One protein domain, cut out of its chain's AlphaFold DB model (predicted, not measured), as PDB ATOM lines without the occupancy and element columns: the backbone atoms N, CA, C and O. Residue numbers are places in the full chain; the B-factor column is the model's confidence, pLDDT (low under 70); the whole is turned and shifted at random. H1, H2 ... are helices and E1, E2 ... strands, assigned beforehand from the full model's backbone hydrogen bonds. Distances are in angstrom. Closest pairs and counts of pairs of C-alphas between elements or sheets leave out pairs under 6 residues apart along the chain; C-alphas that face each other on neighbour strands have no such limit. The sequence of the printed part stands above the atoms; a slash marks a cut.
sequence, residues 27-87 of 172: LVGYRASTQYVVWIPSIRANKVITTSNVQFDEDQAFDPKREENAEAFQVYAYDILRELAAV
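This is residues 27 to 87 of the 172 residues of an uncharacterized protein of Hirsutella minnesotensis 3608 (UniProt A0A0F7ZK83). A small antiparallel sheet of three strands, E1, E2 and E3, stands at one side of a wide, open loop of chain, in which residues 52 to 63 lead away from the sheet to the short helix H1 and residues 70 to 77 lead back to a second short helix, H2. Neither helix covers the sheet, and residues 82 to 87, of which 82 to 84 belong to H2, stick out at the far end. The printed part has 61 residues, with three named strands followed by two named helices in the order E1 E2 E3 H1 H2; the sheet's order is E1 - E2 - E3, and the class is mixed, helices and strands, with 30 residues, under half, in named elements. The whole is only just loose, close to compact, with a radius of gyration of the C-alphas of 12.9 A, and only just flat, with spans of 36 by 28 by 15 A.

Start at residues 27 to 32, the edge strand E1, and go on to residues 35 to 40, the inner strand E2. These two form a hairpin, antiparallel at 155 degrees; look at N 31 and O 35, 2.8 A apart, and N 37 and O 29, also 2.8 A, both within hydrogen-bond range. Next come residues 47 to 51, the edge strand E3, which forms a hairpin with E2, antiparallel at 156 degrees; here N 38 and O 49 are 2.9 A apart, within hydrogen-bond range. The three strands make a meander, each the antiparallel neighbour of the one before. Further on, residues 64 to 69 are H1, which is not on the sheet, with 0 pairs of C-alphas within 10 A. Residues 78 to 84 are H2, also not on the sheet, with 1 pair within 10 A. H1 and H2 are apart. In H2 every O i to N i+4 pair is within hydrogen-bond range, in H1 1 of 2.

Find C-alpha 27 at (146.324, 165.838, 129.625), where E1 begins; it runs 13.2 A to C-alpha 32. E2 runs 15.8 A from C-alpha 35 to C-alpha 40, and E3 runs 12.7 A from C-alpha 47 to C-alpha 51. H1 begins at C-alpha 64, at (142.822, 162.228, 115.973), and is 8.7 A long. H2 runs 10.3 A from C-alpha 78 to C-alpha 84, at (150.528, 185.767, 132.292).

The two C-alphas farthest apart are those of Lys 65 and Val 87, at 36.3 A. The printed part has no cut. The link from E3 to H1, 12 residues, is long; that from E1 to E2 is tight. The mean pLDDT of the printed part is 73.1; residues 44 to 45 and 69 to 87 are under 70.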
ATOM      1  N   LEU A  27     145.306 166.029 128.599       91.81
ATOM      2  CA  LEU A  27     146.324 165.838 129.625       91.81
ATOM      3  C   LEU A  27     147.474 165.002 129.049       91.81
ATOM      4  O   LEU A  27     147.255 163.879 128.601       91.81
ATOM      5  N   VAL A  28     148.693 165.543 129.081       91.69
ATOM      6  CA  VAL A  28     149.903 164.870 128.569       91.69
ATOM      7  C   VAL A  28     150.964 164.629 129.647       91.69
ATOM      8  O   VAL A  28     151.930 163.912 129.404       91.69
ATOM      9  N   GLY A  29     150.800 165.189 130.849       89.38
ATOM     10  CA  GLY A  29     151.713 164.940 131.963       89.38
ATOM     11  C   GLY A  29     151.419 165.770 133.211       89.38
ATOM     12  O   GLY A  29     150.433 166.503 133.284       89.38
ATOM     13  N   TYR A  30     152.316 165.675 134.189       93.00
ATOM     14  CA  TYR A  30     152.219 166.343 135.487       93.00
ATOM     15  C   TYR A  30     153.575 166.978 135.829       93.00
ATOM     16  O   TYR A  30     154.608 166.329 135.682       93.00
ATOM     17  N   ARG A  31     153.587 168.233 136.298       85.00
ATOM     18  CA  ARG A  31     154.781 168.882 136.886       85.00
ATOM     19  C   ARG A  31     154.803 168.755 138.414       85.00
ATOM     20  O   ARG A  31     155.877 168.720 139.003       85.00
ATOM     21  N   ALA A  32     153.633 168.663 139.047       88.69
ATOM     22  CA  ALA A  32     153.454 168.418 140.480       88.69
ATOM     23  C   ALA A  32     152.062 167.813 140.739       88.69
ATOM     24  O   ALA A  32     151.228 167.783 139.835       88.69
ATOM     25  N   SER A  33     151.768 167.411 141.981       91.75
ATOM     26  CA  SER A  33     150.494 166.775 142.378       91.75
ATOM     27  C   SER A  33     149.229 167.574 142.038       91.75
ATOM     28  O   SER A  33     148.142 167.011 142.008       91.75
ATOM     29  N   THR A  34     149.357 168.885 141.821       89.00
ATOM     30  CA  THR A  34     148.264 169.790 141.434       89.00
ATOM     31  C   THR A  34     148.616 170.645 140.213       89.00
ATOM     32  O   THR A  34     147.948 171.643 139.965       89.00
ATOM     33  N   GLN A  35     149.677 170.321 139.465       85.19
ATOM     34  CA  GLN A  35     150.104 171.071 138.275       85.19
ATOM     35  C   GLN A  35     150.174 170.143 137.070       85.19
ATOM     36  O   GLN A  35     151.035 169.264 136.987       85.19
ATOM     37  N   TYR A  36     149.275 170.379 136.126       88.75
ATOM     38  CA  TYR A  36     148.993 169.510 134.997       88.75
ATOM     39  C   TYR A  36     149.539 170.116 133.713       88.75
ATOM     40  O   TYR A  36     149.423 171.324 133.494       88.75
ATOM     41  N   VAL A  37     150.120 169.275 132.865       88.69
ATOM     42  CA  VAL A  37     150.615 169.646 131.541       88.69
ATOM     43  C   VAL A  37     149.544 169.262 130.526       88.69
ATOM     44  O   VAL A  37     149.222 168.083 130.372       88.69
ATOM     45  N   VAL A  38     148.971 170.261 129.860       89.56
ATOM     46  CA  VAL A  38     147.838 170.114 128.938       89.56
ATOM     47  C   VAL A  38     148.266 170.564 127.546       89.56
ATOM     48  O   VAL A  38     148.750 171.683 127.374       89.56
ATOM     49  N   TRP A  39     148.073 169.704 126.551       89.31
ATOM     50  CA  TRP A  39     148.262 170.023 125.139       89.31
ATOM     51  C   TRP A  39     146.940 170.472 124.515       89.31
ATOM     52  O   TRP A  39     145.910 169.824 124.696       89.31
ATOM     53  N   ILE A  40     146.958 171.588 123.786       86.12
ATOM     54  CA  ILE A  40     145.772 172.174 123.157       86.12
ATOM     55  C   ILE A  40     145.991 172.215 121.631       86.12
ATOM     56  O   ILE A  40     146.580 173.181 121.132       86.12
ATOM     57  N   PRO A  41     145.539 171.191 120.882       78.50
ATOM     58  CA  PRO A  41     145.697 171.130 119.423       78.50
ATOM     59  C   PRO A  41     144.874 172.189 118.677       78.50
ATOM     60  O   PRO A  41     145.344 172.759 117.698       78.50
ATOM     61  N   SER A  42     143.678 172.535 119.160       73.75
ATOM     62  CA  SER A  42     142.778 173.484 118.478       73.75
ATOM     63  C   SER A  42     143.272 174.950 118.517       73.75
ATOM     64  O   SER A  42     142.710 175.835 117.866       73.75
ATOM     65  N   ILE A  43     144.341 175.229 119.271       71.44
ATOM     66  CA  ILE A  43     145.088 176.493 119.266       71.44
ATOM     67  C   ILE A  43     146.090 176.434 118.104       71.44
ATOM     68  O   ILE A  43     146.978 175.594 118.120       71.44
ATOM     69  N   ARG A  44     146.024 177.375 117.144       64.69
ATOM     70  CA  ARG A  44     146.857 177.443 115.907       64.69
ATOM     71  C   ARG A  44     148.367 177.189 116.099       64.69
ATOM     72  O   ARG A  44     149.052 176.849 115.145       64.69
ATOM     73  N   ALA A  45     148.892 177.403 117.304       67.50
ATOM     74  CA  ALA A  45     150.297 177.199 117.656       67.50
ATOM     75  C   ALA A  45     150.611 175.814 118.278       67.50
ATOM     76  O   ALA A  45     151.706 175.656 118.805       67.50
ATOM     77  N   ASN A  46     149.673 174.852 118.286       72.44
ATOM     78  CA  ASN A  46     149.795 173.526 118.923       72.44
ATOM     79  C   ASN A  46     150.376 173.589 120.348       72.44
ATOM     80  O   ASN A  46     151.332 172.894 120.693       72.44
ATOM     81  N   LYS A  47     149.828 174.480 121.182       82.06
ATOM     82  CA  LYS A  47     150.477 174.888 122.433       82.06
ATOM     83  C   LYS A  47     150.332 173.842 123.540       82.06
ATOM     84  O   LYS A  47     149.245 173.322 123.782       82.06
ATOM     85  N   VAL A  48     151.414 173.628 124.285       84.88
ATOM     86  CA  VAL A  48     151.400 172.973 125.600       84.88
ATOM     87  C   VAL A  48     151.387 174.047 126.695       84.88
ATOM     88  O   VAL A  48     152.102 175.047 126.604       84.88
ATOM     89  N   ILE A  49     150.559 173.868 127.725       85.25
ATOM     90  CA  ILE A  49     150.483 174.744 128.904       85.25
ATOM     91  C   ILE A  49     150.646 173.939 130.194       85.25
ATOM     92  O   ILE A  49     150.292 172.766 130.245       85.25
ATOM     93  N   THR A  50     151.130 174.584 131.257       85.69
ATOM     94  CA  THR A  50     151.037 174.051 132.625       85.69
ATOM     95  C   THR A  50     149.984 174.844 133.397       85.69
ATOM     96  O   THR A  50     150.006 176.073 133.376       85.69
ATOM     97  N   THR A  51     149.048 174.168 134.061       85.06
ATOM     98  CA  THR A  51     147.967 174.800 134.839       85.06
ATOM     99  C   THR A  51     147.515 173.902 135.991       85.06
ATOM    100  O   THR A  51     147.585 172.679 135.900       85.06
ATOM    101  N   SER A  52     147.043 174.505 137.084       86.44
ATOM    102  CA  SER A  52     146.433 173.792 138.218       86.44
ATOM    103  C   SER A  52     144.910 173.739 138.167       86.44
ATOM    104  O   SER A  52     144.307 172.882 138.805       86.44
ATOM    105  N   ASN A  53     144.279 174.663 137.440       85.19
ATOM    106  CA  ASN A  53     142.826 174.776 137.385       85.19
ATOM    107  C   ASN A  53     142.309 174.045 136.142       85.19
ATOM    108  O   ASN A  53     142.168 174.644 135.075       85.19
ATOM    109  N   VAL A  54     142.096 172.739 136.289       84.81
ATOM    110  CA  VAL A  54     141.570 171.847 135.251       84.81
ATOM    111  C   VAL A  54     140.406 171.041 135.809       84.81
ATOM    112  O   VAL A  54     140.358 170.740 137.002       84.81
ATOM    113  N   GLN A  55     139.484 170.673 134.929       88.25
ATOM    114  CA  GLN A  55     138.449 169.687 135.195       88.25
ATOM    115  C   GLN A  55     138.698 168.513 134.253       88.25
ATOM    116  O   GLN A  55     138.863 168.724 133.051       88.25
ATOM    117  N   PHE A  56     138.757 167.302 134.800       89.06
ATOM    118  CA  PHE A  56     138.961 166.091 134.014       89.06
ATOM    119  C   PHE A  56     137.630 165.510 133.549       89.06
ATOM    120  O   PHE A  56     136.648 165.499 134.291       89.06
ATOM    121  N   ASP A  57     137.640 165.029 132.312       89.69
ATOM    122  CA  ASP A  57     136.620 164.174 131.722       89.69
ATOM    123  C   ASP A  57     137.348 162.898 131.283       89.69
ATOM    124  O   ASP A  57     137.990 162.860 130.235       89.69
ATOM    125  N   GLU A  58     137.355 161.896 132.164       90.88
ATOM    126  CA  GLU A  58     138.083 160.636 131.959       90.88
ATOM    127  C   GLU A  58     137.369 159.704 130.962       90.88
ATOM    128  O   GLU A  58     137.990 158.785 130.430       90.88
ATOM    129  N   ASP A  59     136.097 159.981 130.646       91.00
ATOM    130  CA  ASP A  59     135.317 159.244 129.649       91.00
ATOM    131  C   ASP A  59     135.698 159.641 128.203       91.00
ATOM    132  O   ASP A  59     135.357 158.934 127.248       91.00
ATOM    133  N   GLN A  60     136.425 160.753 128.011       84.69
ATOM    134  CA  GLN A  60     136.871 161.243 126.701       84.69
ATOM    135  C   GLN A  60     138.391 161.137 126.499       84.69
ATOM    136  O   GLN A  60     139.170 161.999 126.902       84.69
ATOM    137  N   ALA A  61     138.811 160.122 125.741       85.88
ATOM    138  CA  ALA A  61     140.169 160.024 125.206       85.88
ATOM    139  C   ALA A  61     140.389 160.922 123.966       85.88
ATOM    140  O   ALA A  61     139.445 161.358 123.299       85.88
ATOM    141  N   PHE A  62     141.659 161.164 123.622       85.88
ATOM    142  CA  PHE A  62     142.045 161.798 122.358       85.88
ATOM    143  C   PHE A  62     141.696 160.900 121.159       85.88
ATOM    144  O   PHE A  62     142.143 159.755 121.091       85.88
ATOM    145  N   ASP A  63     140.951 161.441 120.192       85.94
ATOM    146  CA  ASP A  63     140.710 160.817 118.886       85.94
ATOM    147  C   ASP A  63     141.219 161.759 117.778       85.94
ATOM    148  O   ASP A  63     140.642 162.836 117.586       85.94
ATOM    149  N   PRO A  64     142.266 161.377 117.020       81.62
ATOM    150  CA  PRO A  64     142.822 162.228 115.973       81.62
ATOM    151  C   PRO A  64     141.827 162.515 114.839       81.62
ATOM    152  O   PRO A  64     141.889 163.590 114.253       81.62
ATOM    153  N   LYS A  65     140.883 161.605 114.545       81.62
ATOM    154  CA  LYS A  65     139.883 161.809 113.479       81.62
ATOM    155  C   LYS A  65     138.831 162.837 113.875       81.62
ATOM    156  O   LYS A  65     138.311 163.560 113.028       81.62
ATOM    157  N   ARG A  66     138.510 162.889 115.169       78.94
ATOM    158  CA  ARG A  66     137.619 163.895 115.747       78.94
ATOM    159  C   ARG A  66     138.284 165.268 115.747       78.94
ATOM    160  O   ARG A  66     137.629 166.228 115.360       78.94
ATOM    161  N   GLU A  67     139.550 165.359 116.151       76.62
ATOM    162  CA  GLU A  67     140.268 166.641 116.209       76.62
ATOM    163  C   GLU A  67     140.553 167.209 114.806       76.62
ATOM    164  O   GLU A  67     140.405 168.408 114.600       76.62
ATOM    165  N   GLU A  68     140.851 166.367 113.806       70.38
ATOM    166  CA  GLU A  68     140.993 166.794 112.399       70.38
ATOM    167  C   GLU A  68     139.712 167.449 111.845       70.38
ATOM    168  O   GLU A  68     139.780 168.359 111.019       70.38
ATOM    169  N   ASN A  69     138.535 167.020 112.318       65.19
ATOM    170  CA  ASN A  69     137.242 167.588 111.930       65.19
ATOM    171  C   ASN A  69     136.712 168.656 112.907       65.19
ATOM    172  O   ASN A  69     135.689 169.286 112.635       65.19
ATOM    173  N   ALA A  70     137.396 168.889 114.030       63.22
ATOM    174  CA  ALA A  70     137.042 169.915 114.997       63.22
ATOM    175  C   ALA A  70     137.490 171.291 114.481       63.22
ATOM    176  O   ALA A  70     138.515 171.827 114.903       63.22
ATOM    177  N   GLU A  71     136.715 171.876 113.559       53.47
ATOM    178  CA  GLU A  71     136.949 173.231 113.050       53.47
ATOM    179  C   GLU A  71     137.034 174.239 114.205       53.47
ATOM    180  O   GLU A  71     136.025 174.675 114.757       53.47
ATOM    181  N   ALA A  72     138.279 174.570 114.560       51.38
ATOM    182  CA  ALA A  72     138.733 175.547 115.538       51.38
ATOM    183  C   ALA A  72     137.635 176.141 116.441       51.38
ATOM    184  O   ALA A  72     137.062 177.193 116.136       51.38
ATOM    185  N   PHE A  73     137.465 175.567 117.638       48.53
ATOM    186  CA  PHE A  73     136.956 176.324 118.782       48.53
ATOM    187  C   PHE A  73     137.931 177.478 119.071       48.53
ATOM    188  O   PHE A  73     138.840 177.365 119.895       48.53
ATOM    189  N   GLN A  74     137.754 178.602 118.368       48.06
ATOM    190  CA  GLN A  74     138.530 179.833 118.525       48.06
ATOM    191  C   GLN A  74     138.154 180.521 119.841       48.06
ATOM    192  O   GLN A  74     137.543 181.590 119.874       48.06
ATOM    193  N   VAL A  75     138.528 179.898 120.958       45.47
ATOM    194  CA  VAL A  75     138.455 180.509 122.279       45.47
ATOM    195  C   VAL A  75     139.550 181.571 122.346       45.47
ATOM    196  O   VAL A  75     140.729 181.276 122.549       45.47
ATOM    197  N   TYR A  76     139.142 182.822 122.128       45.78
ATOM    198  CA  TYR A  76     139.970 184.021 122.243       45.78
ATOM    199  C   TYR A  76     140.654 184.098 123.619       45.78
ATOM    200  O   TYR A  76     140.079 184.593 124.587       45.78
ATOM    201  N   ALA A  77     141.900 183.624 123.701       47.25
ATOM    202  CA  ALA A  77     142.720 183.713 124.914       47.25
ATOM    203  C   ALA A  77     144.220 183.936 124.655       47.25
ATOM    204  O   ALA A  77     145.018 183.935 125.594       47.25
ATOM    205  N   TYR A  78     144.623 184.170 123.403       43.09
ATOM    206  CA  TYR A  78     146.014 184.507 123.079       43.09
ATOM    207  C   TYR A  78     146.490 185.785 123.794       43.09
ATOM    208  O   TYR A  78     147.641 185.840 124.223       43.09
ATOM    209  N   ASP A  79     145.600 186.757 124.017       42.47
ATOM    210  CA  ASP A  79     145.903 187.958 124.808       42.47
ATOM    211  C   ASP A  79     146.145 187.639 126.298       42.47
ATOM    212  O   ASP A  79     147.023 188.225 126.927       42.47
ATOM    213  N   ILE A  80     145.431 186.651 126.854       44.38
ATOM    214  CA  ILE A  80     145.518 186.259 128.274       44.38
ATOM    215  C   ILE A  80     146.847 185.561 128.578       44.38
ATOM    216  O   ILE A  80     147.475 185.827 129.602       44.38
ATOM    217  N   LEU A  81     147.292 184.666 127.692       48.84
ATOM    218  CA  LEU A  81     148.567 183.966 127.873       48.84
ATOM    219  C   LEU A  81     149.763 184.921 127.776       48.84
ATOM    220  O   LEU A  81     150.775 184.676 128.423       48.84
ATOM    221  N   ARG A  82     149.642 186.017 127.018       47.66
ATOM    222  CA  ARG A  82     150.678 187.051 126.917       47.66
ATOM    223  C   ARG A  82     150.799 187.890 128.193       47.66
ATOM    224  O   ARG A  82     151.904 188.278 128.553       47.66
ATOM    225  N   GLU A  83     149.685 188.140 128.878       40.22
ATOM    226  CA  GLU A  83     149.652 188.870 130.152       40.22
ATOM    227  C   GLU A  83     150.191 188.019 131.319       40.22
ATOM    228  O   GLU A  83     150.903 188.533 132.177       40.22
ATOM    229  N   LEU A  84     149.948 186.701 131.312       44.19
ATOM    230  CA  LEU A  84     150.528 185.767 132.292       44.19
ATOM    231  C   LEU A  84     152.006 185.434 132.019       44.19
ATOM    232  O   LEU A  84     152.769 185.277 132.967       44.19
ATOM    233  N   ALA A  85     152.439 185.381 130.754       44.84
ATOM    234  CA  ALA A  85     153.844 185.151 130.391       44.84
ATOM    235  C   ALA A  85     154.788 186.313 130.766       44.84
ATOM    236  O   ALA A  85     156.004 186.147 130.725       44.84
ATOM    237  N   ALA A  86     154.255 187.466 131.193       48.91
ATOM    238  CA  ALA A  86     155.045 188.522 131.828       48.91
ATOM    239  C   ALA A  86     155.609 188.114 133.212       48.91
ATOM    240  O   ALA A  86     156.429 188.837 133.777       48.91
ATOM    241  N   VAL A  87     155.194 186.961 133.754       47.84
ATOM    242  CA  VAL A  87     155.750 186.328 134.957       47.84
ATOM    243  C   VAL A  87     156.593 185.113 134.545       47.84
ATOM    244  O   VAL A  87     156.041 184.027 134.429       47.84
TER     245      VAL A  87